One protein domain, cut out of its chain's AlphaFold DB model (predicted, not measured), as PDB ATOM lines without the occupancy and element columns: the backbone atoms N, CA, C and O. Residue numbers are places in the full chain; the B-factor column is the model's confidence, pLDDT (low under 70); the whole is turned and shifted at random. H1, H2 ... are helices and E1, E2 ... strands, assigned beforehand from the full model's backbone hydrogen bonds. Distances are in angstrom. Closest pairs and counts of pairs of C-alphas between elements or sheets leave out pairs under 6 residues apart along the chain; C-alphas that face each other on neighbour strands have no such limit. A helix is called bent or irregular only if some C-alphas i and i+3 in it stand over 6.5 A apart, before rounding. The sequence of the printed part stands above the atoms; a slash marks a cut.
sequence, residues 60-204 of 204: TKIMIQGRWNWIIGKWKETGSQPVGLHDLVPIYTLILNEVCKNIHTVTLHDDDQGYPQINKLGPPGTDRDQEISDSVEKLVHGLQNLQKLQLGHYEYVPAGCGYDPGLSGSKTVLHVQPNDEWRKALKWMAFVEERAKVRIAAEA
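What this domain is: This is residues 60 to 204 of the 204 residues of an uncharacterized protein of Monilinia laxa (UniProt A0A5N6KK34). A small parallel sheet of three strands, E1, E4 and E5, has three helices along it that run back against the strands' direction; H2 sits between H1 and H3, and H3 follows the edge strand E5. From the end of E1 the chain turns off into a hairpin, E2 and E3, which reaches away at one end, while a long loop, residues 152 to 182, swings wide of the body. The printed part has 145 residues, with three named helices and five named strands in the order E1 E2 E3 H1 E4 H2 E5 H3, and its class is mixed, helices and strands. It is only just compact, close to loose, with a radius of gyration of the C-alphas of 17.2 A and spans of 54 by 47 by 30 A.

How they stand to each other: The larger sheet runs E1, residues 61 to 66, E4, residues 105 to 110, and E5, residues 148 to 151. E1 and E4 are parallel at 4 degrees, with N 64 and O 107 within hydrogen-bond range at 2.9 A. E4 and E5 are parallel at 4 degrees, with N 108 and O 150 at 2.9 A. H3, residues 183 to 203, is on the sheet but only grazes it with residues 183 to 196; the closest C-alphas of E5 and H3 are those of Leu 149 and Met 189, 5.3 A apart. H2, residues 128 to 142, only grazes the sheet with residues 136 to 140. With residues 183 to 192 alone, H3 touches H2, the closest C-alphas being those of Ser 133 and Ala 185, 4.1 A apart, at a shallow tilt of 17 degrees, the same way. H1, residues 85 to 99, only grazes the sheet with residues 85 to 96. H1 touches H2, the closest C-alphas being those of His 86 and Ile 132, 5.2 A apart, at a shallow tilt of 3 degrees, the same way. H1 and H3 are apart. E4, H2 and E5 form a strand-helix-strand unit, two parallel neighbour strands with a helix between them in the chain, and its crossover is right-handed. E1 runs on into E2, residues 68 to 71, at 73 degrees. E2 and E3, residues 80 to 83, are an antiparallel hairpin, with N 70 and O 81 at 2.8 A. In H2 each O i to N i+4 pair is within hydrogen-bond range, against 9 of 11 in H1 and 13 of 17 in H3.

Where its parts are: E1 begins at C-alpha 61, (-52.875, -48.895, -27.124); E1 and E4 are each 16.9 A long, E5 10.0 A, E2 10.2 A and E3 9.3 A. H1 is 19.9 A long and only just irregular, with C-alphas 87 and 90 6.8 A apart. H2 is 20.9 A long. H3, 32.6 A, ends at C-alpha 203, (-65.250, -50.087, -44.472).

The domain as a whole: The two C-alphas farthest apart, those of Lys 76 and Ala 204, are 58.7 A from each other. The printed part has no cut, and its long links are E4 to H2, 17 residues, and E5 to H3, 31 residues. Residues 122 to 127 stand free. The mean pLDDT of the printed part is 70.9, and it is under 70 at residues 67 to 83, 111 to 126, 153 to 181 and 204.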
ATOM      1  N   THR A  60     -51.577 -52.289 -29.188       96.62
ATOM      2  CA  THR A  60     -52.675 -51.583 -29.864       96.62
ATOM      3  C   THR A  60     -52.996 -50.236 -29.216       96.62
ATOM      4  O   THR A  60     -53.537 -49.333 -29.859       96.62
ATOM      5  N   LYS A  61     -52.640 -50.086 -27.937       95.88
ATOM      6  CA  LYS A  61     -52.875 -48.895 -27.124       95.88
ATOM      7  C   LYS A  61     -51.627 -48.578 -26.316       95.88
ATOM      8  O   LYS A  61     -51.049 -49.486 -25.720       95.88
ATOM      9  N   ILE A  62     -51.240 -47.309 -26.269       93.19
ATOM     10  CA  ILE A  62     -50.118 -46.854 -25.450       93.19
ATOM     11  C   ILE A  62     -50.446 -45.539 -24.749       93.19
ATOM     12  O   ILE A  62     -51.133 -44.675 -25.297       93.19
ATOM     13  N   MET A  63     -49.923 -45.402 -23.537       90.44
ATOM     14  CA  MET A  63     -49.902 -44.161 -22.780       90.44
ATOM     15  C   MET A  63     -48.445 -43.794 -22.526       90.44
ATOM     16  O   MET A  63     -47.673 -44.620 -22.042       90.44
ATOM     17  N   ILE A  64     -48.079 -42.571 -22.892       87.31
ATOM     18  CA  ILE A  64     -46.745 -42.015 -22.703       87.31
ATOM     19  C   ILE A  64     -46.899 -40.862 -21.719       87.31
ATOM     20  O   ILE A  64     -47.475 -39.828 -22.055       87.31
ATOM     21  N   GLN A  65     -46.429 -41.097 -20.496       80.62
ATOM     22  CA  GLN A  65     -46.550 -40.191 -19.360       80.62
ATOM     23  C   GLN A  65     -45.236 -40.142 -18.583       80.62
ATOM     24  O   GLN A  65     -44.625 -41.187 -18.344       80.62
ATOM     25  N   GLY A  66     -44.833 -38.953 -18.140       70.31
ATOM     26  CA  GLY A  66     -43.726 -38.797 -17.202       70.31
ATOM     27  C   GLY A  66     -42.989 -37.472 -17.336       70.31
ATOM     28  O   GLY A  66     -43.518 -36.504 -17.865       70.31
ATOM     29  N   ARG A  67     -41.749 -37.457 -16.835       67.56
ATOM     30  CA  ARG A  67     -40.770 -36.384 -17.043       67.56
ATOM     31  C   ARG A  67     -39.533 -36.972 -17.693       67.56
ATOM     32  O   ARG A  67     -39.028 -37.999 -17.233       67.56
ATOM     33  N   TRP A  68     -39.022 -36.306 -18.719       67.62
ATOM     34  CA  TRP A  68     -37.907 -36.820 -19.504       67.62
ATOM     35  C   TRP A  68     -36.634 -36.005 -19.287       67.62
ATOM     36  O   TRP A  68     -36.608 -34.780 -19.367       67.62
ATOM     37  N   ASN A  69     -35.541 -36.719 -19.033       57.94
ATOM     38  CA  ASN A  69     -34.195 -36.165 -18.977       57.94
ATOM     39  C   ASN A  69     -33.371 -36.833 -20.083       57.94
ATOM     40  O   ASN A  69     -33.247 -38.056 -20.102       57.94
ATOM     41  N   TRP A  70     -32.809 -36.048 -21.002       58.62
ATOM     42  CA  TRP A  70     -31.916 -36.534 -22.054       58.62
ATOM     43  C   TRP A  70     -30.454 -36.296 -21.647       58.62
ATOM     44  O   TRP A  70     -30.133 -35.407 -20.861       58.62
ATOM     45  N   ILE A  71     -29.516 -37.072 -22.187       51.97
ATOM     46  CA  ILE A  71     -28.077 -36.755 -22.132       51.97
ATOM     47  C   ILE A  71     -27.630 -36.304 -23.523       51.97
ATOM     48  O   ILE A  71     -27.454 -37.124 -24.427       51.97
ATOM     49  N   ILE A  72     -27.546 -34.990 -23.749       45.81
ATOM     50  CA  ILE A  72     -27.072 -34.439 -25.024       45.81
ATOM     51  C   ILE A  72     -25.548 -34.333 -24.919       45.81
ATOM     52  O   ILE A  72     -25.063 -33.463 -24.213       45.81
ATOM     53  N   GLY A  73     -24.788 -35.210 -25.593       42.09
ATOM     54  CA  GLY A  73     -23.328 -35.080 -25.785       42.09
ATOM     55  C   GLY A  73     -22.454 -36.241 -25.277       42.09
ATOM     56  O   GLY A  73     -22.940 -37.292 -24.852       42.09
ATOM     57  N   LYS A  74     -21.122 -36.073 -25.368       35.53
ATOM     58  CA  LYS A  74     -20.136 -36.986 -24.764       35.53
ATOM     59  C   LYS A  74     -20.138 -36.738 -23.254       35.53
ATOM     60  O   LYS A  74     -19.922 -35.617 -22.815       35.53
ATOM     61  N   TRP A  75     -20.315 -37.799 -22.468       37.38
ATOM     62  CA  TRP A  75     -20.479 -37.804 -20.998       37.38
ATOM     63  C   TRP A  75     -19.489 -36.958 -20.172       37.38
ATOM     64  O   TRP A  75     -19.719 -36.758 -18.987       37.38
ATOM     65  N   LYS A  76     -18.369 -36.519 -20.754       37.38
ATOM     66  CA  LYS A  76     -17.358 -35.722 -20.059       37.38
ATOM     67  C   LYS A  76     -17.620 -34.213 -20.086       37.38
ATOM     68  O   LYS A  76     -16.991 -33.519 -19.300       37.38
ATOM     69  N   GLU A  77     -18.510 -33.706 -20.943       41.12
ATOM     70  CA  GLU A  77     -18.592 -32.256 -21.217       41.12
ATOM     71  C   GLU A  77     -19.991 -31.645 -21.058       41.12
ATOM     72  O   GLU A  77     -20.103 -30.442 -20.841       41.12
ATOM     73  N   THR A  78     -21.062 -32.438 -21.082       42.25
ATOM     74  CA  THR A  78     -22.435 -31.926 -20.963       42.25
ATOM     75  C   THR A  78     -23.256 -32.792 -20.010       42.25
ATOM     76  O   THR A  78     -23.397 -34.002 -20.194       42.25
ATOM     77  N   GLY A  79     -23.770 -32.172 -18.943       47.75
ATOM     78  CA  GLY A  79     -24.692 -32.814 -18.005       47.75
ATOM     79  C   GLY A  79     -25.998 -33.250 -18.682       47.75
ATOM     80  O   GLY A  79     -26.275 -32.883 -19.824       47.75
ATOM     81  N   SER A  80     -26.813 -34.043 -17.978       54.91
ATOM     82  CA  SER A  80     -28.162 -34.379 -18.447       54.91
ATOM     83  C   SER A  80     -28.960 -33.091 -18.671       54.91
ATOM     84  O   SER A  80     -29.049 -32.259 -17.769       54.91
ATOM     85  N   GLN A  81     -29.495 -32.914 -19.877       56.09
ATOM     86  CA  GLN A  81     -30.370 -31.802 -20.223       56.09
ATOM     87  C   GLN A  81     -31.821 -32.294 -20.236       56.09
ATOM     88  O   GLN A  81     -32.102 -33.331 -20.840       56.09
ATOM     89  N   PRO A  82     -32.752 -31.586 -19.582       58.44
ATOM     90  CA  PRO A  82     -34.169 -31.906 -19.696       58.44
ATOM     91  C   PRO A  82     -34.609 -31.799 -21.165       58.44
ATOM     92  O   PRO A  82     -34.196 -30.874 -21.865       58.44
ATOM     93  N   VAL A  83     -35.432 -32.744 -21.620       68.06
ATOM     94  CA  VAL A  83     -36.103 -32.710 -22.935       68.06
ATOM     95  C   VAL A  83     -37.601 -32.731 -22.717       68.06
ATOM     96  O   VAL A  83     -38.080 -33.390 -21.794       68.06
ATOM     97  N   GLY A  84     -38.331 -32.017 -23.568       70.06
ATOM     98  CA  GLY A  84     -39.787 -32.069 -23.530       70.06
ATOM     99  C   GLY A  84     -40.310 -33.315 -24.233       70.06
ATOM    100  O   GLY A  84     -39.647 -33.888 -25.104       70.06
ATOM    101  N   LEU A  85     -41.534 -33.719 -23.893       76.94
ATOM    102  CA  LEU A  85     -42.216 -34.801 -24.597       76.94
ATOM    103  C   LEU A  85     -42.315 -34.514 -26.103       76.94
ATOM    104  O   LEU A  85     -42.156 -35.423 -26.918       76.94
ATOM    105  N   HIS A  86     -42.502 -33.251 -26.498       78.44
ATOM    106  CA  HIS A  86     -42.586 -32.846 -27.904       78.44
ATOM    107  C   HIS A  86     -41.303 -33.134 -28.699       78.44
ATOM    108  O   HIS A  86     -41.401 -33.380 -29.899       78.44
ATOM    109  N   ASP A  87     -40.127 -33.175 -28.063       78.38
ATOM    110  CA  ASP A  87     -38.866 -33.556 -28.719       78.38
ATOM    111  C   ASP A  87     -38.799 -35.074 -28.979       78.38
ATOM    112  O   ASP A  87     -38.179 -35.533 -29.942       78.38
ATOM    113  N   LEU A  88     -39.459 -35.869 -28.131       83.88
ATOM    114  CA  LEU A  88     -39.468 -37.334 -28.192       83.88
ATOM    115  C   LEU A  88     -40.555 -37.889 -29.105       83.88
ATOM    116  O   LEU A  88     -40.359 -38.926 -29.741       83.88
ATOM    117  N   VAL A  89     -41.695 -37.201 -29.195       89.19
ATOM    118  CA  VAL A  89     -42.860 -37.635 -29.977       89.19
ATOM    119  C   VAL A  89     -42.497 -38.018 -31.420       89.19
ATOM    120  O   VAL A  89     -42.917 -39.097 -31.845       89.19
ATOM    121  N   PRO A  90     -41.688 -37.256 -32.184       89.81
ATOM    122  CA  PRO A  90     -41.287 -37.665 -33.533       89.81
ATOM    123  C   PRO A  90     -40.496 -38.982 -33.566       89.81
ATOM    124  O   PRO A  90     -40.721 -39.812 -34.443       89.81
ATOM    125  N   ILE A  91     -39.614 -39.214 -32.588       89.88
ATOM    126  CA  ILE A  91     -38.824 -40.451 -32.480       89.88
ATOM    127  C   ILE A  91     -39.754 -41.626 -32.168       89.88
ATOM    128  O   ILE A  91     -39.716 -42.660 -32.836       89.88
ATOM    129  N   TYR A  92     -40.634 -41.452 -31.181       93.19
ATOM    130  CA  TYR A  92     -41.621 -42.459 -30.803       93.19
ATOM    131  C   TYR A  92     -42.582 -42.770 -31.948       93.19
ATOM    132  O   TYR A  92     -42.915 -43.929 -32.156       93.19
ATOM    133  N   THR A  93     -42.966 -41.773 -32.744       95.38
ATOM    134  CA  THR A  93     -43.805 -41.959 -33.935       95.38
ATOM    135  C   THR A  93     -43.171 -42.945 -34.911       95.38
ATOM    136  O   THR A  93     -43.845 -43.871 -35.357       95.38
ATOM    137  N   LEU A  94     -41.876 -42.788 -35.212       94.69
ATOM    138  CA  LEU A  94     -41.152 -43.693 -36.112       94.69
ATOM    139  C   LEU A  94     -41.136 -45.124 -35.566       94.69
ATOM    140  O   LEU A  94     -41.455 -46.070 -36.286       94.69
ATOM    141  N   ILE A  95     -40.827 -45.271 -34.275       94.81
ATOM    142  CA  ILE A  95     -40.780 -46.573 -33.602       94.81
ATOM    143  C   ILE A  95     -42.164 -47.240 -33.625       94.81
ATOM    144  O   ILE A  95     -42.288 -48.395 -34.030       94.81
ATOM    145  N   LEU A  96     -43.209 -46.523 -33.208       96.50
ATOM    146  CA  LEU A  96     -44.574 -47.044 -33.126       96.50
ATOM    147  C   LEU A  96     -45.124 -47.404 -34.509       96.50
ATOM    148  O   LEU A  96     -45.749 -48.451 -34.645       96.50
ATOM    149  N   ASN A  97     -44.853 -46.593 -35.534       95.62
ATOM    150  CA  ASN A  97     -45.285 -46.877 -36.901       95.62
ATOM    151  C   ASN A  97     -44.643 -48.161 -37.454       95.62
ATOM    152  O   ASN A  97     -45.316 -48.989 -38.067       95.62
ATOM    153  N   GLU A  98     -43.342 -48.356 -37.220       95.38
ATOM    154  CA  GLU A  98     -42.624 -49.520 -37.747       95.38
ATOM    155  C   GLU A  98     -42.916 -50.807 -36.958       95.38
ATOM    156  O   GLU A  98     -43.031 -51.895 -37.533       95.38
ATOM    157  N   VAL A  99     -43.024 -50.700 -35.632       95.75
ATOM    158  CA  VAL A  99     -43.130 -51.851 -34.729       95.75
ATOM    159  C   VAL A  99     -44.585 -52.203 -34.430       95.75
ATOM    160  O   VAL A  99     -44.975 -53.365 -34.550       95.75
ATOM    161  N   CYS A 100     -45.397 -51.218 -34.051       96.31
ATOM    162  CA  CYS A 100     -46.751 -51.393 -33.529       96.31
ATOM    163  C   CYS A 100     -47.794 -51.140 -34.626       96.31
ATOM    164  O   CYS A 100     -48.616 -50.236 -34.525       96.31
ATOM    165  N   LYS A 101     -47.792 -51.956 -35.686       90.81
ATOM    166  CA  LYS A 101     -48.629 -51.746 -36.890       90.81
ATOM    167  C   LYS A 101     -50.138 -51.618 -36.625       90.81
ATOM    168  O   LYS A 101     -50.850 -51.003 -37.417       90.81
ATOM    169  N   ASN A 102     -50.609 -52.199 -35.520       92.94
ATOM    170  CA  ASN A 102     -52.012 -52.194 -35.103       92.94
ATOM    171  C   ASN A 102     -52.315 -51.146 -34.022       92.94
ATOM    172  O   ASN A 102     -53.369 -51.208 -33.388       92.94
ATOM    173  N   ILE A 103     -51.400 -50.209 -33.763       96.19
ATOM    174  CA  ILE A 103     -51.647 -49.139 -32.807       96.19
ATOM    175  C   ILE A 103     -52.787 -48.247 -33.292       96.19
ATOM    176  O   ILE A 103     -52.775 -47.726 -34.406       96.19
ATOM    177  N   HIS A 104     -53.787 -48.078 -32.435       96.00
ATOM    178  CA  HIS A 104     -54.980 -47.299 -32.744       96.00
ATOM    179  C   HIS A 104     -55.370 -46.338 -31.614       96.00
ATOM    180  O   HIS A 104     -56.234 -45.486 -31.812       96.00
ATOM    181  N   THR A 105     -54.735 -46.423 -30.439       96.38
ATOM    182  CA  THR A 105     -54.909 -45.453 -29.345       96.38
ATOM    183  C   THR A 105     -53.563 -44.980 -28.810       96.38
ATOM    184  O   THR A 105     -52.746 -45.798 -28.387       96.38
ATOM    185  N   VAL A 106     -53.360 -43.665 -28.770       95.38
ATOM    186  CA  VAL A 106     -52.191 -43.031 -28.149       95.38
ATOM    187  C   VAL A 106     -52.677 -41.981 -27.163       95.38
ATOM    188  O   VAL A 106     -53.513 -41.143 -27.499       95.38
ATOM    189  N   THR A 107     -52.156 -42.038 -25.942       91.12
ATOM    190  CA  THR A 107     -52.322 -40.989 -24.932       91.12
ATOM    191  C   THR A 107     -50.970 -40.354 -24.651       91.12
ATOM    192  O   THR A 107     -50.016 -41.073 -24.352       91.12
ATOM    193  N   LEU A 108     -50.889 -39.031 -24.753       88.06
ATOM    194  CA  LEU A 108     -49.717 -38.240 -24.391       88.06
ATOM    195  C   LEU A 108     -50.057 -37.404 -23.161       88.06
ATOM    196  O   LEU A 108     -51.060 -36.696 -23.162       88.06
ATOM    197  N   HIS A 109     -49.231 -37.476 -22.125       81.06
ATOM    198  CA  HIS A 109     -49.378 -36.639 -20.941       81.06
ATOM    199  C   HIS A 109     -48.001 -36.195 -20.449       81.06
ATOM    200  O   HIS A 109     -47.145 -37.022 -20.151       81.06
ATOM    201  N   ASP A 110     -47.796 -34.887 -20.386       72.81
ATOM    202  CA  ASP A 110     -46.651 -34.281 -19.710       72.81
ATOM    203  C   ASP A 110     -47.068 -34.001 -18.250       72.81
ATOM    204  O   ASP A 110     -48.196 -33.567 -18.029       72.81
ATOM    205  N   ASP A 111     -46.255 -34.367 -17.250       61.53
ATOM    206  CA  ASP A 111     -46.639 -34.274 -15.823       61.53
ATOM    207  C   ASP A 111     -46.433 -32.851 -15.258       61.53
ATOM    208  O   ASP A 111     -45.303 -32.369 -15.123       61.53
ATOM    209  N   ASP A 112     -47.544 -32.229 -14.849       51.66
ATOM    210  CA  ASP A 112     -47.767 -30.816 -14.490       51.66
ATOM    211  C   ASP A 112     -47.029 -30.263 -13.237       51.66
ATOM    212  O   ASP A 112     -47.420 -29.223 -12.702       51.66
ATOM    213  N   GLN A 113     -45.911 -30.829 -12.752       47.75
ATOM    214  CA  GLN A 113     -45.014 -30.009 -11.888       47.75
ATOM    215  C   GLN A 113     -44.144 -29.036 -12.687       47.75
ATOM    216  O   GLN A 113     -43.122 -28.549 -12.194       47.75
ATOM    217  N   GLY A 114     -44.590 -28.732 -13.898       38.28
ATOM    218  CA  GLY A 114     -44.000 -27.767 -14.778       38.28
ATOM    219  C   GLY A 114     -42.683 -28.276 -15.331       38.28
ATOM    220  O   GLY A 114     -41.749 -28.652 -14.623       38.28
ATOM    221  N   TYR A 115     -42.509 -28.051 -16.618       40.06
ATOM    222  CA  TYR A 115     -41.416 -27.172 -16.987       40.06
ATOM    223  C   TYR A 115     -41.107 -26.171 -15.850       40.06
ATOM    224  O   TYR A 115     -41.867 -25.217 -15.663       40.06
ATOM    225  N   PRO A 116     -39.953 -26.228 -15.161       38.62
ATOM    226  CA  PRO A 116     -39.541 -25.076 -14.372       38.62
ATOM    227  C   PRO A 116     -39.217 -23.875 -15.290       38.62
ATOM    228  O   PRO A 116     -38.810 -22.822 -14.801       38.62
ATOM    229  N   GLN A 117     -39.305 -24.025 -16.624       43.94
ATOM    230  CA  GLN A 117     -38.547 -23.229 -17.582       43.94
ATOM    231  C   GLN A 117     -39.169 -23.112 -18.995       43.94
ATOM    232  O   GLN A 117     -38.399 -23.037 -19.953       43.94
ATOM    233  N   ILE A 118     -40.505 -23.050 -19.183       43.56
ATOM    234  CA  ILE A 118     -41.085 -22.782 -20.536       43.56
ATOM    235  C   ILE A 118     -40.449 -21.510 -21.130       43.56
ATOM    236  O   ILE A 118     -40.095 -21.458 -22.304       43.56
ATOM    237  N   ASN A 119     -40.144 -20.537 -20.264       42.59
ATOM    238  CA  ASN A 119     -39.481 -19.283 -20.622       42.59
ATOM    239  C   ASN A 119     -37.938 -19.317 -20.580       42.59
ATOM    240  O   ASN A 119     -37.324 -18.273 -20.772       42.59
ATOM    241  N   LYS A 120     -37.288 -20.444 -20.254       41.59
ATOM    242  CA  LYS A 120     -35.836 -20.466 -19.969       41.59
ATOM    243  C   LYS A 120     -35.018 -21.546 -20.697       41.59
ATOM    244  O   LYS A 120     -33.795 -21.484 -20.635       41.59
ATOM    245  N   LEU A 121     -35.638 -22.500 -21.402       46.34
ATOM    246  CA  LEU A 121     -34.907 -23.569 -22.118       46.34
ATOM    247  C   LEU A 121     -34.898 -23.434 -23.651       46.34
ATOM    248  O   LEU A 121     -34.197 -24.187 -24.318       46.34
ATOM    249  N   GLY A 122     -35.674 -22.510 -24.228       51.44
ATOM    250  CA  GLY A 122     -35.651 -22.214 -25.667       51.44
ATOM    251  C   GLY A 122     -34.998 -20.865 -25.966       51.44
ATOM    252  O   GLY A 122     -34.965 -20.008 -25.078       51.44
ATOM    253  N   PRO A 123     -34.510 -20.640 -27.198       55.25
ATOM    254  CA  PRO A 123     -34.194 -19.297 -27.659       55.25
ATOM    255  C   PRO A 123     -35.387 -18.358 -27.397       55.25
ATOM    256  O   PRO A 123     -36.540 -18.756 -27.596       55.25
ATOM    257  N   PRO A 124     -35.155 -17.117 -26.945       53.53
ATOM    258  CA  PRO A 124     -36.221 -16.128 -26.841       53.53
ATOM    259  C   PRO A 124     -36.953 -15.984 -28.185       53.53
ATOM    260  O   PRO A 124     -36.309 -15.793 -29.213       53.53
ATOM    261  N   GLY A 125     -38.288 -16.060 -28.180       60.97
ATOM    262  CA  GLY A 125     -39.122 -15.896 -29.382       60.97
ATOM    263  C   GLY A 125     -39.639 -17.189 -30.023       60.97
ATOM    264  O   GLY A 125     -40.399 -17.112 -30.985       60.97
ATOM    265  N   THR A 126     -39.285 -18.364 -29.498       67.31
ATOM    266  CA  THR A 126     -39.853 -19.639 -29.956       67.31
ATOM    267  C   THR A 126     -41.309 -19.811 -29.498       67.31
ATOM    268  O   THR A 126     -41.603 -19.771 -28.303       67.31
ATOM    269  N   ASP A 127     -42.218 -20.056 -30.446       78.62
ATOM    270  CA  ASP A 127     -43.620 -20.410 -30.190       78.62
ATOM    271  C   ASP A 127     -43.719 -21.898 -29.814       78.62
ATOM    272  O   ASP A 127     -43.869 -22.772 -30.668       78.62
ATOM    273  N   ARG A 128     -43.579 -22.200 -28.518       73.12
ATOM    274  CA  ARG A 128     -43.611 -23.581 -28.004       73.12
ATOM    275  C   ARG A 128     -44.943 -24.286 -28.265       73.12
ATOM    276  O   ARG A 128     -44.940 -25.473 -28.574       73.12
ATOM    277  N   ASP A 129     -46.059 -23.558 -28.217       78.38
ATOM    278  CA  ASP A 129     -47.381 -24.108 -28.541       78.38
ATOM    279  C   ASP A 129     -47.406 -24.635 -29.984       78.38
ATOM    280  O   ASP A 129     -48.039 -25.653 -30.279       78.38
ATOM    281  N   GLN A 130     -46.713 -23.940 -30.895       84.88
ATOM    282  CA  GLN A 130     -46.543 -24.381 -32.273       84.88
ATOM    283  C   GLN A 130     -45.656 -25.624 -32.364       84.88
ATOM    284  O   GLN A 130     -46.055 -26.580 -33.014       84.88
ATOM    285  N   GLU A 131     -44.512 -25.661 -31.679       82.88
ATOM    286  CA  GLU A 131     -43.617 -26.829 -31.708       82.88
ATOM    287  C   GLU A 131     -44.294 -28.103 -31.189       82.88
ATOM    288  O   GLU A 131     -44.178 -29.166 -31.801       82.88
ATOM    289  N   ILE A 132     -45.053 -27.997 -30.092       84.25
ATOM    290  CA  ILE A 132     -45.848 -29.109 -29.562       84.25
ATOM    291  C   ILE A 132     -46.881 -29.545 -30.607       84.25
ATOM    292  O   ILE A 132     -46.989 -30.735 -30.913       84.25
ATOM    293  N   SER A 133     -47.606 -28.592 -31.202       88.94
ATOM    294  CA  SER A 133     -48.573 -28.872 -32.268       88.94
ATOM    295  C   SER A 133     -47.935 -29.563 -33.475       88.94
ATOM    296  O   SER A 133     -48.536 -30.498 -34.000       88.94
ATOM    297  N   ASP A 134     -46.749 -29.142 -33.906       90.94
ATOM    298  CA  ASP A 134     -46.035 -29.705 -35.058       90.94
ATOM    299  C   ASP A 134     -45.515 -31.120 -34.758       90.94
ATOM    300  O   ASP A 134     -45.522 -32.006 -35.616       90.94
ATOM    301  N   SER A 135     -45.082 -31.378 -33.523       89.94
ATOM    302  CA  SER A 135     -44.709 -32.727 -33.092       89.94
ATOM    303  C   SER A 135     -45.917 -33.662 -33.029       89.94
ATOM    304  O   SER A 135     -45.830 -34.805 -33.483       89.94
ATOM    305  N   VAL A 136     -47.063 -33.186 -32.533       92.56
ATOM    306  CA  VAL A 136     -48.315 -33.959 -32.537       92.56
ATOM    307  C   VAL A 136     -48.825 -34.177 -33.966       92.56
ATOM    308  O   VAL A 136     -49.282 -35.272 -34.286       92.56
ATOM    309  N   GLU A 137     -48.683 -33.198 -34.856       95.12
ATOM    310  CA  GLU A 137     -48.987 -33.342 -36.284       95.12
ATOM    311  C   GLU A 137     -48.201 -34.501 -36.910       95.12
ATOM    312  O   GLU A 137     -48.780 -35.390 -37.542       95.12
ATOM    313  N   LYS A 138     -46.884 -34.549 -36.669       94.25
ATOM    314  CA  LYS A 138     -46.020 -35.646 -37.133       94.25
ATOM    315  C   LYS A 138     -46.494 -37.000 -36.610       94.25
ATOM    316  O   LYS A 138     -46.531 -37.955 -37.385       94.25
ATOM    317  N   LEU A 139     -46.900 -37.085 -35.341       95.62
ATOM    318  CA  LEU A 139     -47.473 -38.306 -34.763       95.62
ATOM    319  C   LEU A 139     -48.748 -38.735 -35.489       95.62
ATOM    320  O   LEU A 139     -48.890 -39.897 -35.865       95.62
ATOM    321  N   VAL A 140     -49.669 -37.800 -35.704       96.19
ATOM    322  CA  VAL A 140     -50.960 -38.060 -36.347       96.19
ATOM    323  C   VAL A 140     -50.788 -38.537 -37.783       96.19
ATOM    324  O   VAL A 140     -51.459 -39.488 -38.196       96.19
ATOM    325  N   HIS A 141     -49.902 -37.902 -38.551       95.56
ATOM    326  CA  HIS A 141     -49.636 -38.292 -39.935       95.56
ATOM    327  C   HIS A 141     -48.780 -39.556 -40.041       95.56
ATOM    328  O   HIS A 141     -48.997 -40.353 -40.955       95.56
ATOM    329  N   GLY A 142     -47.858 -39.773 -39.100       94.62
ATOM    330  CA  GLY A 142     -47.048 -40.986 -39.029       94.62
ATOM    331  C   GLY A 142     -47.855 -42.221 -38.627       94.62
ATOM    332  O   GLY A 142     -47.628 -43.297 -39.165       94.62
ATOM    333  N   LEU A 143     -48.843 -42.071 -37.739       95.75
ATOM    334  CA  LEU A 143     -49.736 -43.147 -37.297       95.75
ATOM    335  C   LEU A 143     -51.095 -43.042 -37.996       95.75
ATOM    336  O   LEU A 143     -52.102 -42.614 -37.424       95.75
ATOM    337  N   GLN A 144     -51.145 -43.464 -39.259       92.31
ATOM    338  CA  GLN A 144     -52.350 -43.337 -40.089       92.31
ATOM    339  C   GLN A 144     -53.553 -44.119 -39.539       92.31
ATOM    340  O   GLN A 144     -54.696 -43.695 -39.716       92.31
ATOM    341  N   ASN A 145     -53.304 -45.233 -38.842       91.19
ATOM    342  CA  ASN A 145     -54.325 -46.095 -38.230       91.19
ATOM    343  C   ASN A 145     -54.777 -45.630 -36.840       91.19
ATOM    344  O   ASN A 145     -55.602 -46.289 -36.211       91.19
ATOM    345  N   LEU A 146     -54.270 -44.490 -36.363       95.38
ATOM    346  CA  LEU A 146     -54.685 -43.939 -35.084       95.38
ATOM    347  C   LEU A 146     -56.165 -43.547 -35.141       95.38
ATOM    348  O   LEU A 146     -56.556 -42.738 -35.987       95.38
ATOM    349  N   GLN A 147     -56.951 -44.131 -34.235       95.75
ATOM    350  CA  GLN A 147     -58.391 -43.914 -34.082       95.75
ATOM    351  C   GLN A 147     -58.714 -42.984 -32.911       95.75
ATOM    352  O   GLN A 147     -59.703 -42.262 -32.948       95.75
ATOM    353  N   LYS A 148     -57.886 -43.019 -31.861       95.50
ATOM    354  CA  LYS A 148     -58.034 -42.181 -30.675       95.50
ATOM    355  C   LYS A 148     -56.690 -41.565 -30.302       95.50
ATOM    356  O   LYS A 148     -55.723 -42.282 -30.040       95.50
ATOM    357  N   LEU A 149     -56.659 -40.240 -30.251       94.12
ATOM    358  CA  LEU A 149     -55.579 -39.458 -29.663       94.12
ATOM    359  C   LEU A 149     -56.129 -38.775 -28.415       94.12
ATOM    360  O   LEU A 149     -57.171 -38.129 -28.481       94.12
ATOM    361  N   GLN A 150     -55.433 -38.915 -27.294       90.62
ATOM    362  CA  GLN A 150     -55.747 -38.189 -26.073       90.62
ATOM    363  C   GLN A 150     -54.526 -37.381 -25.637       90.62
ATOM    364  O   GLN A 150     -53.448 -37.942 -25.450       90.62
ATOM    365  N   LEU A 151     -54.706 -36.071 -25.507       86.06
ATOM    366  CA  LEU A 151     -53.704 -35.150 -24.987       86.06
ATOM    367  C   LEU A 151     -54.121 -34.757 -23.566       86.06
ATOM    368  O   LEU A 151     -55.232 -34.276 -23.357       86.06
ATOM    369  N   GLY A 152     -53.260 -35.053 -22.597       76.56
ATOM    370  CA  GLY A 152     -53.566 -34.964 -21.173       76.56
ATOM    371  C   GLY A 152     -54.296 -36.202 -20.638       76.56
ATOM    372  O   GLY A 152     -55.271 -36.700 -21.214       76.56
ATOM    373  N   HIS A 153     -53.833 -36.713 -19.497       67.06
ATOM    374  CA  HIS A 153     -54.498 -37.794 -18.768       67.06
ATOM    375  C   HIS A 153     -54.830 -37.354 -17.339       67.06
ATOM    376  O   HIS A 153     -54.223 -37.781 -16.366       67.06
ATOM    377  N   TYR A 154     -55.836 -36.488 -17.227       59.50
ATOM    378  CA  TYR A 154     -56.240 -35.826 -15.980       59.50
ATOM    379  C   TYR A 154     -56.928 -36.741 -14.942       59.50
ATOM    380  O   TYR A 154     -57.423 -36.251 -13.930       59.50
ATOM    381  N   GLU A 155     -57.002 -38.054 -15.183       49.78
ATOM    382  CA  GLU A 155     -57.648 -39.019 -14.277       49.78
ATOM    383  C   GLU A 155     -56.666 -39.663 -13.284       49.78
ATOM    384  O   GLU A 155     -57.104 -40.276 -12.311       49.78
ATOM    385  N   TYR A 156     -55.352 -39.509 -13.485       45.81
ATOM    386  CA  TYR A 156     -54.333 -40.160 -12.660       45.81
ATOM    387  C   TYR A 156     -53.147 -39.228 -12.403       45.81
ATOM    388  O   TYR A 156     -52.248 -39.098 -13.234       45.81
ATOM    389  N   VAL A 157     -53.123 -38.603 -11.225       44.50
ATOM    390  CA  VAL A 157     -51.951 -37.854 -10.760       44.50
ATOM    391  C   VAL A 157     -51.202 -38.721  -9.741       44.50
ATOM    392  O   VAL A 157     -51.789 -39.101  -8.724       44.50
ATOM    393  N   PRO A 158     -49.940 -39.111 -10.004       39.03
ATOM    394  CA  PRO A 158     -49.143 -39.885  -9.060       39.03
ATOM    395  C   PRO A 158     -48.940 -39.129  -7.739       39.03
ATOM    396  O   PRO A 158     -48.678 -37.926  -7.730       39.03
ATOM    397  N   ALA A 159     -49.013 -39.850  -6.618       35.75
ATOM    398  CA  ALA A 159     -48.745 -39.296  -5.294       35.75
ATOM    399  C   ALA A 159     -47.352 -38.635  -5.253       35.75
ATOM    400  O   ALA A 159     -46.347 -39.268  -5.583       35.75
ATOM    401  N   GLY A 160     -47.292 -37.365  -4.841       38.16
ATOM    402  CA  GLY A 160     -46.054 -36.575  -4.750       38.16
ATOM    403  C   GLY A 160     -45.832 -35.560  -5.881       38.16
ATOM    404  O   GLY A 160     -44.951 -34.704  -5.756       38.16
ATOM    405  N   CYS A 161     -46.643 -35.585  -6.941       39.06
ATOM    406  CA  CYS A 161     -46.801 -34.449  -7.851       39.06
ATOM    407  C   CYS A 161     -47.693 -33.399  -7.158       39.06
ATOM    408  O   CYS A 161     -48.472 -33.735  -6.277       39.06
ATOM    409  N   GLY A 162     -47.593 -32.110  -7.494       37.75
ATOM    410  CA  GLY A 162     -48.221 -31.008  -6.732       37.75
ATOM    411  C   GLY A 162     -49.758 -30.959  -6.758       37.75
ATOM    412  O   GLY A 162     -50.340 -29.966  -6.335       37.75
ATOM    413  N   TYR A 163     -50.399 -32.018  -7.241       39.94
ATOM    414  CA  TYR A 163     -51.820 -32.299  -7.152       39.94
ATOM    415  C   TYR A 163     -51.942 -33.745  -6.671       39.94
ATOM    416  O   TYR A 163     -51.480 -34.656  -7.342       39.94
ATOM    417  N   ASP A 164     -52.502 -33.956  -5.484       34.44
ATOM    418  CA  ASP A 164     -52.540 -35.260  -4.811       34.44
ATOM    419  C   ASP A 164     -54.003 -35.753  -4.730       34.44
ATOM    420  O   ASP A 164     -54.723 -35.405  -3.787       34.44
ATOM    421  N   PRO A 165     -54.527 -36.519  -5.711       37.91
ATOM    422  CA  PRO A 165     -55.869 -37.062  -5.685       37.91
ATOM    423  C   PRO A 165     -55.779 -38.479  -5.119       37.91
ATOM    424  O   PRO A 165     -56.017 -39.466  -5.802       37.91
ATOM    425  N   GLY A 166     -55.382 -38.581  -3.851       35.59
ATOM    426  CA  GLY A 166     -55.218 -39.876  -3.183       35.59
ATOM    427  C   GLY A 166     -55.406 -39.853  -1.670       35.59
ATOM    428  O   GLY A 166     -55.557 -40.907  -1.056       35.59
ATOM    429  N   LEU A 167     -55.460 -38.674  -1.047       35.75
ATOM    430  CA  LEU A 167     -55.805 -38.546   0.366       35.75
ATOM    431  C   LEU A 167     -57.322 -38.623   0.548       35.75
ATOM    432  O   LEU A 167     -58.076 -37.976  -0.173       35.75
ATOM    433  N   SER A 168     -57.780 -39.375   1.548       33.44
ATOM    434  CA  SER A 168     -59.174 -39.347   1.997       33.44
ATOM    435  C   SER A 168     -59.553 -37.905   2.370       33.44
ATOM    436  O   SER A 168     -59.158 -37.408   3.420       33.44
ATOM    437  N   GLY A 169     -60.257 -37.214   1.467       39.19
ATOM    438  CA  GLY A 169     -60.527 -35.773   1.550       39.19
ATOM    439  C   GLY A 169     -60.186 -34.971   0.285       39.19
ATOM    440  O   GLY A 169     -60.554 -33.797   0.210       39.19
ATOM    441  N   SER A 170     -59.537 -35.569  -0.723       36.72
ATOM    442  CA  SER A 170     -59.331 -34.938  -2.027       36.72
ATOM    443  C   SER A 170     -60.680 -34.739  -2.723       36.72
ATOM    444  O   SER A 170     -61.384 -35.678  -3.099       36.72
ATOM    445  N   LYS A 171     -61.091 -33.475  -2.848       37.12
ATOM    446  CA  LYS A 171     -62.249 -33.116  -3.664       37.12
ATOM    447  C   LYS A 171     -61.928 -33.506  -5.099       37.12
ATOM    448  O   LYS A 171     -60.885 -33.112  -5.611       37.12
ATOM    449  N   THR A 172     -62.835 -34.231  -5.742       40.56
ATOM    450  CA  THR A 172     -62.897 -34.343  -7.199       40.56
ATOM    451  C   THR A 172     -62.945 -32.911  -7.729       40.56
ATOM    452  O   THR A 172     -63.977 -32.245  -7.632       40.56
ATOM    453  N   VAL A 173     -61.801 -32.361  -8.140       39.72
ATOM    454  CA  VAL A 173     -61.761 -30.997  -8.661       39.72
ATOM    455  C   VAL A 173     -62.474 -31.061 -10.001       39.72
ATOM    456  O   VAL A 173     -62.019 -31.726 -10.928       39.72
ATOM    457  N   LEU A 174     -63.651 -30.439 -10.049       37.44
ATOM    458  CA  LEU A 174     -64.428 -30.251 -11.265       37.44
ATOM    459  C   LEU A 174     -63.513 -29.737 -12.377       37.44
ATOM    460  O   LEU A 174     -62.772 -28.780 -12.164       37.44
ATOM    461  N   HIS A 175     -63.605 -30.402 -13.532       44.41
ATOM    462  CA  HIS A 175     -62.914 -30.125 -14.787       44.41
ATOM    463  C   HIS A 175     -62.782 -28.630 -15.089       44.41
ATOM    464  O   HIS A 175     -63.616 -28.031 -15.765       44.41
ATOM    465  N   VAL A 176     -61.686 -28.038 -14.646       39.41
ATOM    466  CA  VAL A 176     -61.140 -26.844 -15.268       39.41
ATOM    467  C   VAL A 176     -59.827 -27.324 -15.844       39.41
ATOM    468  O   VAL A 176     -58.883 -27.521 -15.088       39.41
ATOM    469  N   GLN A 177     -59.805 -27.614 -17.151       45.12
ATOM    470  CA  GLN A 177     -58.556 -27.841 -17.881       45.12
ATOM    471  C   GLN A 177     -57.673 -26.614 -17.610       45.12
ATOM    472  O   GLN A 177     -58.009 -25.523 -18.086       45.12
ATOM    473  N   PRO A 178     -56.637 -26.714 -16.763       42.44
ATOM    474  CA  PRO A 178     -55.883 -25.543 -16.360       42.44
ATOM    475  C   PRO A 178     -55.050 -25.134 -17.565       42.44
ATOM    476  O   PRO A 178     -54.123 -25.854 -17.889       42.44
ATOM    477  N   ASN A 179     -55.402 -24.033 -18.248       46.59
ATOM    478  CA  ASN A 179     -54.622 -23.433 -19.344       46.59
ATOM    479  C   ASN A 179     -53.836 -24.468 -20.174       46.59
ATOM    480  O   ASN A 179     -52.613 -24.386 -20.246       46.59
ATOM    481  N   ASP A 180     -54.572 -25.441 -20.719       56.44
ATOM    482  CA  ASP A 180     -54.072 -26.719 -21.232       56.44
ATOM    483  C   ASP A 180     -52.778 -26.546 -22.047       56.44
ATOM    484  O   ASP A 180     -52.804 -25.864 -23.070       56.44
ATOM    485  N   GLU A 181     -51.659 -27.131 -21.599       62.03
ATOM    486  CA  GLU A 181     -50.337 -27.062 -22.253       62.03
ATOM    487  C   GLU A 181     -50.382 -27.525 -23.720       62.03
ATOM    488  O   GLU A 181     -49.556 -27.133 -24.546       62.03
ATOM    489  N   TRP A 182     -51.403 -28.305 -24.076       74.88
ATOM    490  CA  TRP A 182     -51.609 -28.827 -25.416       74.88
ATOM    491  C   TRP A 182     -52.215 -27.810 -26.389       74.88
ATOM    492  O   TRP A 182     -52.166 -28.061 -27.587       74.88
ATOM    493  N   ARG A 183     -52.760 -26.670 -25.933       80.00
ATOM    494  CA  ARG A 183     -53.284 -25.525 -26.725       80.00
ATOM    495  C   ARG A 183     -53.573 -25.810 -28.207       80.00
ATOM    496  O   ARG A 183     -54.620 -26.345 -28.562       80.00
ATOM    497  N   LYS A 184     -52.641 -25.437 -29.097       85.38
ATOM    498  CA  LYS A 184     -52.769 -25.556 -30.558       85.38
ATOM    499  C   LYS A 184     -52.838 -27.008 -31.031       85.38
ATOM    500  O   LYS A 184     -53.430 -27.268 -32.075       85.38
ATOM    501  N   ALA A 185     -52.260 -27.940 -30.280       87.12
ATOM    502  CA  ALA A 185     -52.274 -29.364 -30.572       87.12
ATOM    503  C   ALA A 185     -53.642 -30.020 -30.319       87.12
ATOM    504  O   ALA A 185     -53.920 -31.053 -30.921       87.12
ATOM    505  N   LEU A 186     -54.534 -29.417 -29.520       86.94
ATOM    506  CA  LEU A 186     -55.876 -29.966 -29.253       86.94
ATOM    507  C   LEU A 186     -56.699 -30.189 -30.532       86.94
ATOM    508  O   LEU A 186     -57.480 -31.139 -30.608       86.94
ATOM    509  N   LYS A 187     -56.469 -29.383 -31.582       90.88
ATOM    510  CA  LYS A 187     -57.100 -29.565 -32.905       90.88
ATOM    511  C   LYS A 187     -56.880 -30.973 -33.478       90.88
ATOM    512  O   LYS A 187     -57.732 -31.495 -34.191       90.88
ATOM    513  N   TRP A 188     -55.751 -31.603 -33.148       94.44
ATOM    514  CA  TRP A 188     -55.375 -32.914 -33.662       94.44
ATOM    515  C   TRP A 188     -56.195 -34.055 -33.063       94.44
ATOM    516  O   TRP A 188     -56.381 -35.069 -33.733       94.44
ATOM    517  N   MET A 189     -56.733 -33.894 -31.850       92.19
ATOM    518  CA  MET A 189     -57.650 -34.882 -31.270       92.19
ATOM    519  C   MET A 189     -58.922 -34.992 -32.116       92.19
ATOM    520  O   MET A 189     -59.281 -36.086 -32.548       92.19
ATOM    521  N   ALA A 190     -59.535 -33.848 -32.439       89.38
ATOM    522  CA  ALA A 190     -60.723 -33.789 -33.289       89.38
ATOM    523  C   ALA A 190     -60.450 -34.342 -34.699       89.38
ATOM    524  O   ALA A 190     -61.235 -35.139 -35.210       89.38
ATOM    525  N   PHE A 191     -59.306 -33.987 -35.292       95.81
ATOM    526  CA  PHE A 191     -58.894 -34.512 -36.597       95.81
ATOM    527  C   PHE A 191     -58.780 -36.046 -36.606       95.81
ATOM    528  O   PHE A 191     -59.247 -36.703 -37.536       95.81
ATOM    529  N   VAL A 192     -58.170 -36.638 -35.571       95.69
ATOM    530  CA  VAL A 192     -58.023 -38.097 -35.461       95.69
ATOM    531  C   VAL A 192     -59.385 -38.779 -35.343       95.69
ATOM    532  O   VAL A 192     -59.619 -39.777 -36.026       95.69
ATOM    533  N   GLU A 193     -60.292 -38.231 -34.533       93.62
ATOM    534  CA  GLU A 193     -61.650 -38.763 -34.391       93.62
ATOM    535  C   GLU A 193     -62.445 -38.696 -35.700       93.62
ATOM    536  O   GLU A 193     -63.122 -39.659 -36.065       93.62
ATOM    537  N   GLU A 194     -62.365 -37.579 -36.422       94.75
ATOM    538  CA  GLU A 194     -63.023 -37.417 -37.719       94.75
ATOM    539  C   GLU A 194     -62.471 -38.408 -38.748       94.75
ATOM    540  O   GLU A 194     -63.234 -39.152 -39.371       94.75
ATOM    541  N   ARG A 195     -61.141 -38.508 -38.857       94.88
ATOM    542  CA  ARG A 195     -60.473 -39.473 -39.737       94.88
ATOM    543  C   ARG A 195     -60.894 -40.910 -39.427       94.88
ATOM    544  O   ARG A 195     -61.117 -41.694 -40.348       94.88
ATOM    545  N   ALA A 196     -61.016 -41.264 -38.149       93.31
ATOM    546  CA  ALA A 196     -61.451 -42.590 -37.727       93.31
ATOM    547  C   ALA A 196     -62.896 -42.887 -38.156       93.31
ATOM    548  O   ALA A 196     -63.163 -43.959 -38.697       93.31
ATOM    549  N   LYS A 197     -63.815 -41.926 -37.977       93.25
ATOM    550  CA  LYS A 197     -65.221 -42.050 -38.404       93.25
ATOM    551  C   LYS A 197     -65.341 -42.254 -39.912       93.25
ATOM    552  O   LYS A 197     -66.071 -43.143 -40.340       93.25
ATOM    553  N   VAL A 198     -64.601 -41.474 -40.703       92.12
ATOM    554  CA  VAL A 198     -64.591 -41.592 -42.171       92.12
ATOM    555  C   VAL A 198     -64.116 -42.976 -42.613       92.12
ATOM    556  O   VAL A 198     -64.716 -43.567 -43.505       92.12
ATOM    557  N   ARG A 199     -63.081 -43.533 -41.970       88.50
ATOM    558  CA  ARG A 199     -62.586 -44.883 -42.290       88.50
ATOM    559  C   ARG A 199     -63.604 -45.968 -41.957       88.50
ATOM    560  O   ARG A 199     -63.873 -46.804 -42.807       88.50
ATOM    561  N   ILE A 200     -64.214 -45.910 -40.773       87.50
ATOM    562  CA  ILE A 200     -65.259 -46.867 -40.374       87.50
ATOM    563  C   ILE A 200     -66.436 -46.818 -41.356       87.50
ATOM    564  O   ILE A 200     -66.945 -47.860 -41.747       87.50
ATOM    565  N   ALA A 201     -66.844 -45.621 -41.788       85.62
ATOM    566  CA  ALA A 201     -67.915 -45.458 -42.767       85.62
ATOM    567  C   ALA A 201     -67.549 -45.971 -44.172       85.62
ATOM    568  O   ALA A 201     -68.442 -46.345 -44.921       85.62
ATOM    569  N   ALA A 202     -66.265 -45.977 -44.541       84.19
ATOM    570  CA  ALA A 202     -65.789 -46.495 -45.824       84.19
ATOM    571  C   ALA A 202     -65.588 -48.025 -45.833       84.19
ATOM    572  O   ALA A 202     -65.522 -48.622 -46.904       84.19
ATOM    573  N   GLU A 203     -65.449 -48.643 -44.657       77.31
ATOM    574  CA  GLU A 203     -65.250 -50.087 -44.472       77.31
ATOM    575  C   GLU A 203     -66.562 -50.851 -44.172       77.31
ATOM    576  O   GLU A 203     -66.542 -52.083 -44.128       77.31
ATOM    577  N   ALA A 204     -67.676 -50.134 -43.965       61.97
ATOM    578  CA  ALA A 204     -69.021 -50.663 -43.701       61.97
ATOM    579  C   ALA A 204     -69.855 -50.817 -44.983       61.97
ATOM    580  O   ALA A 204     -70.618 -51.808 -45.056       61.97
TER     581      ALA A 204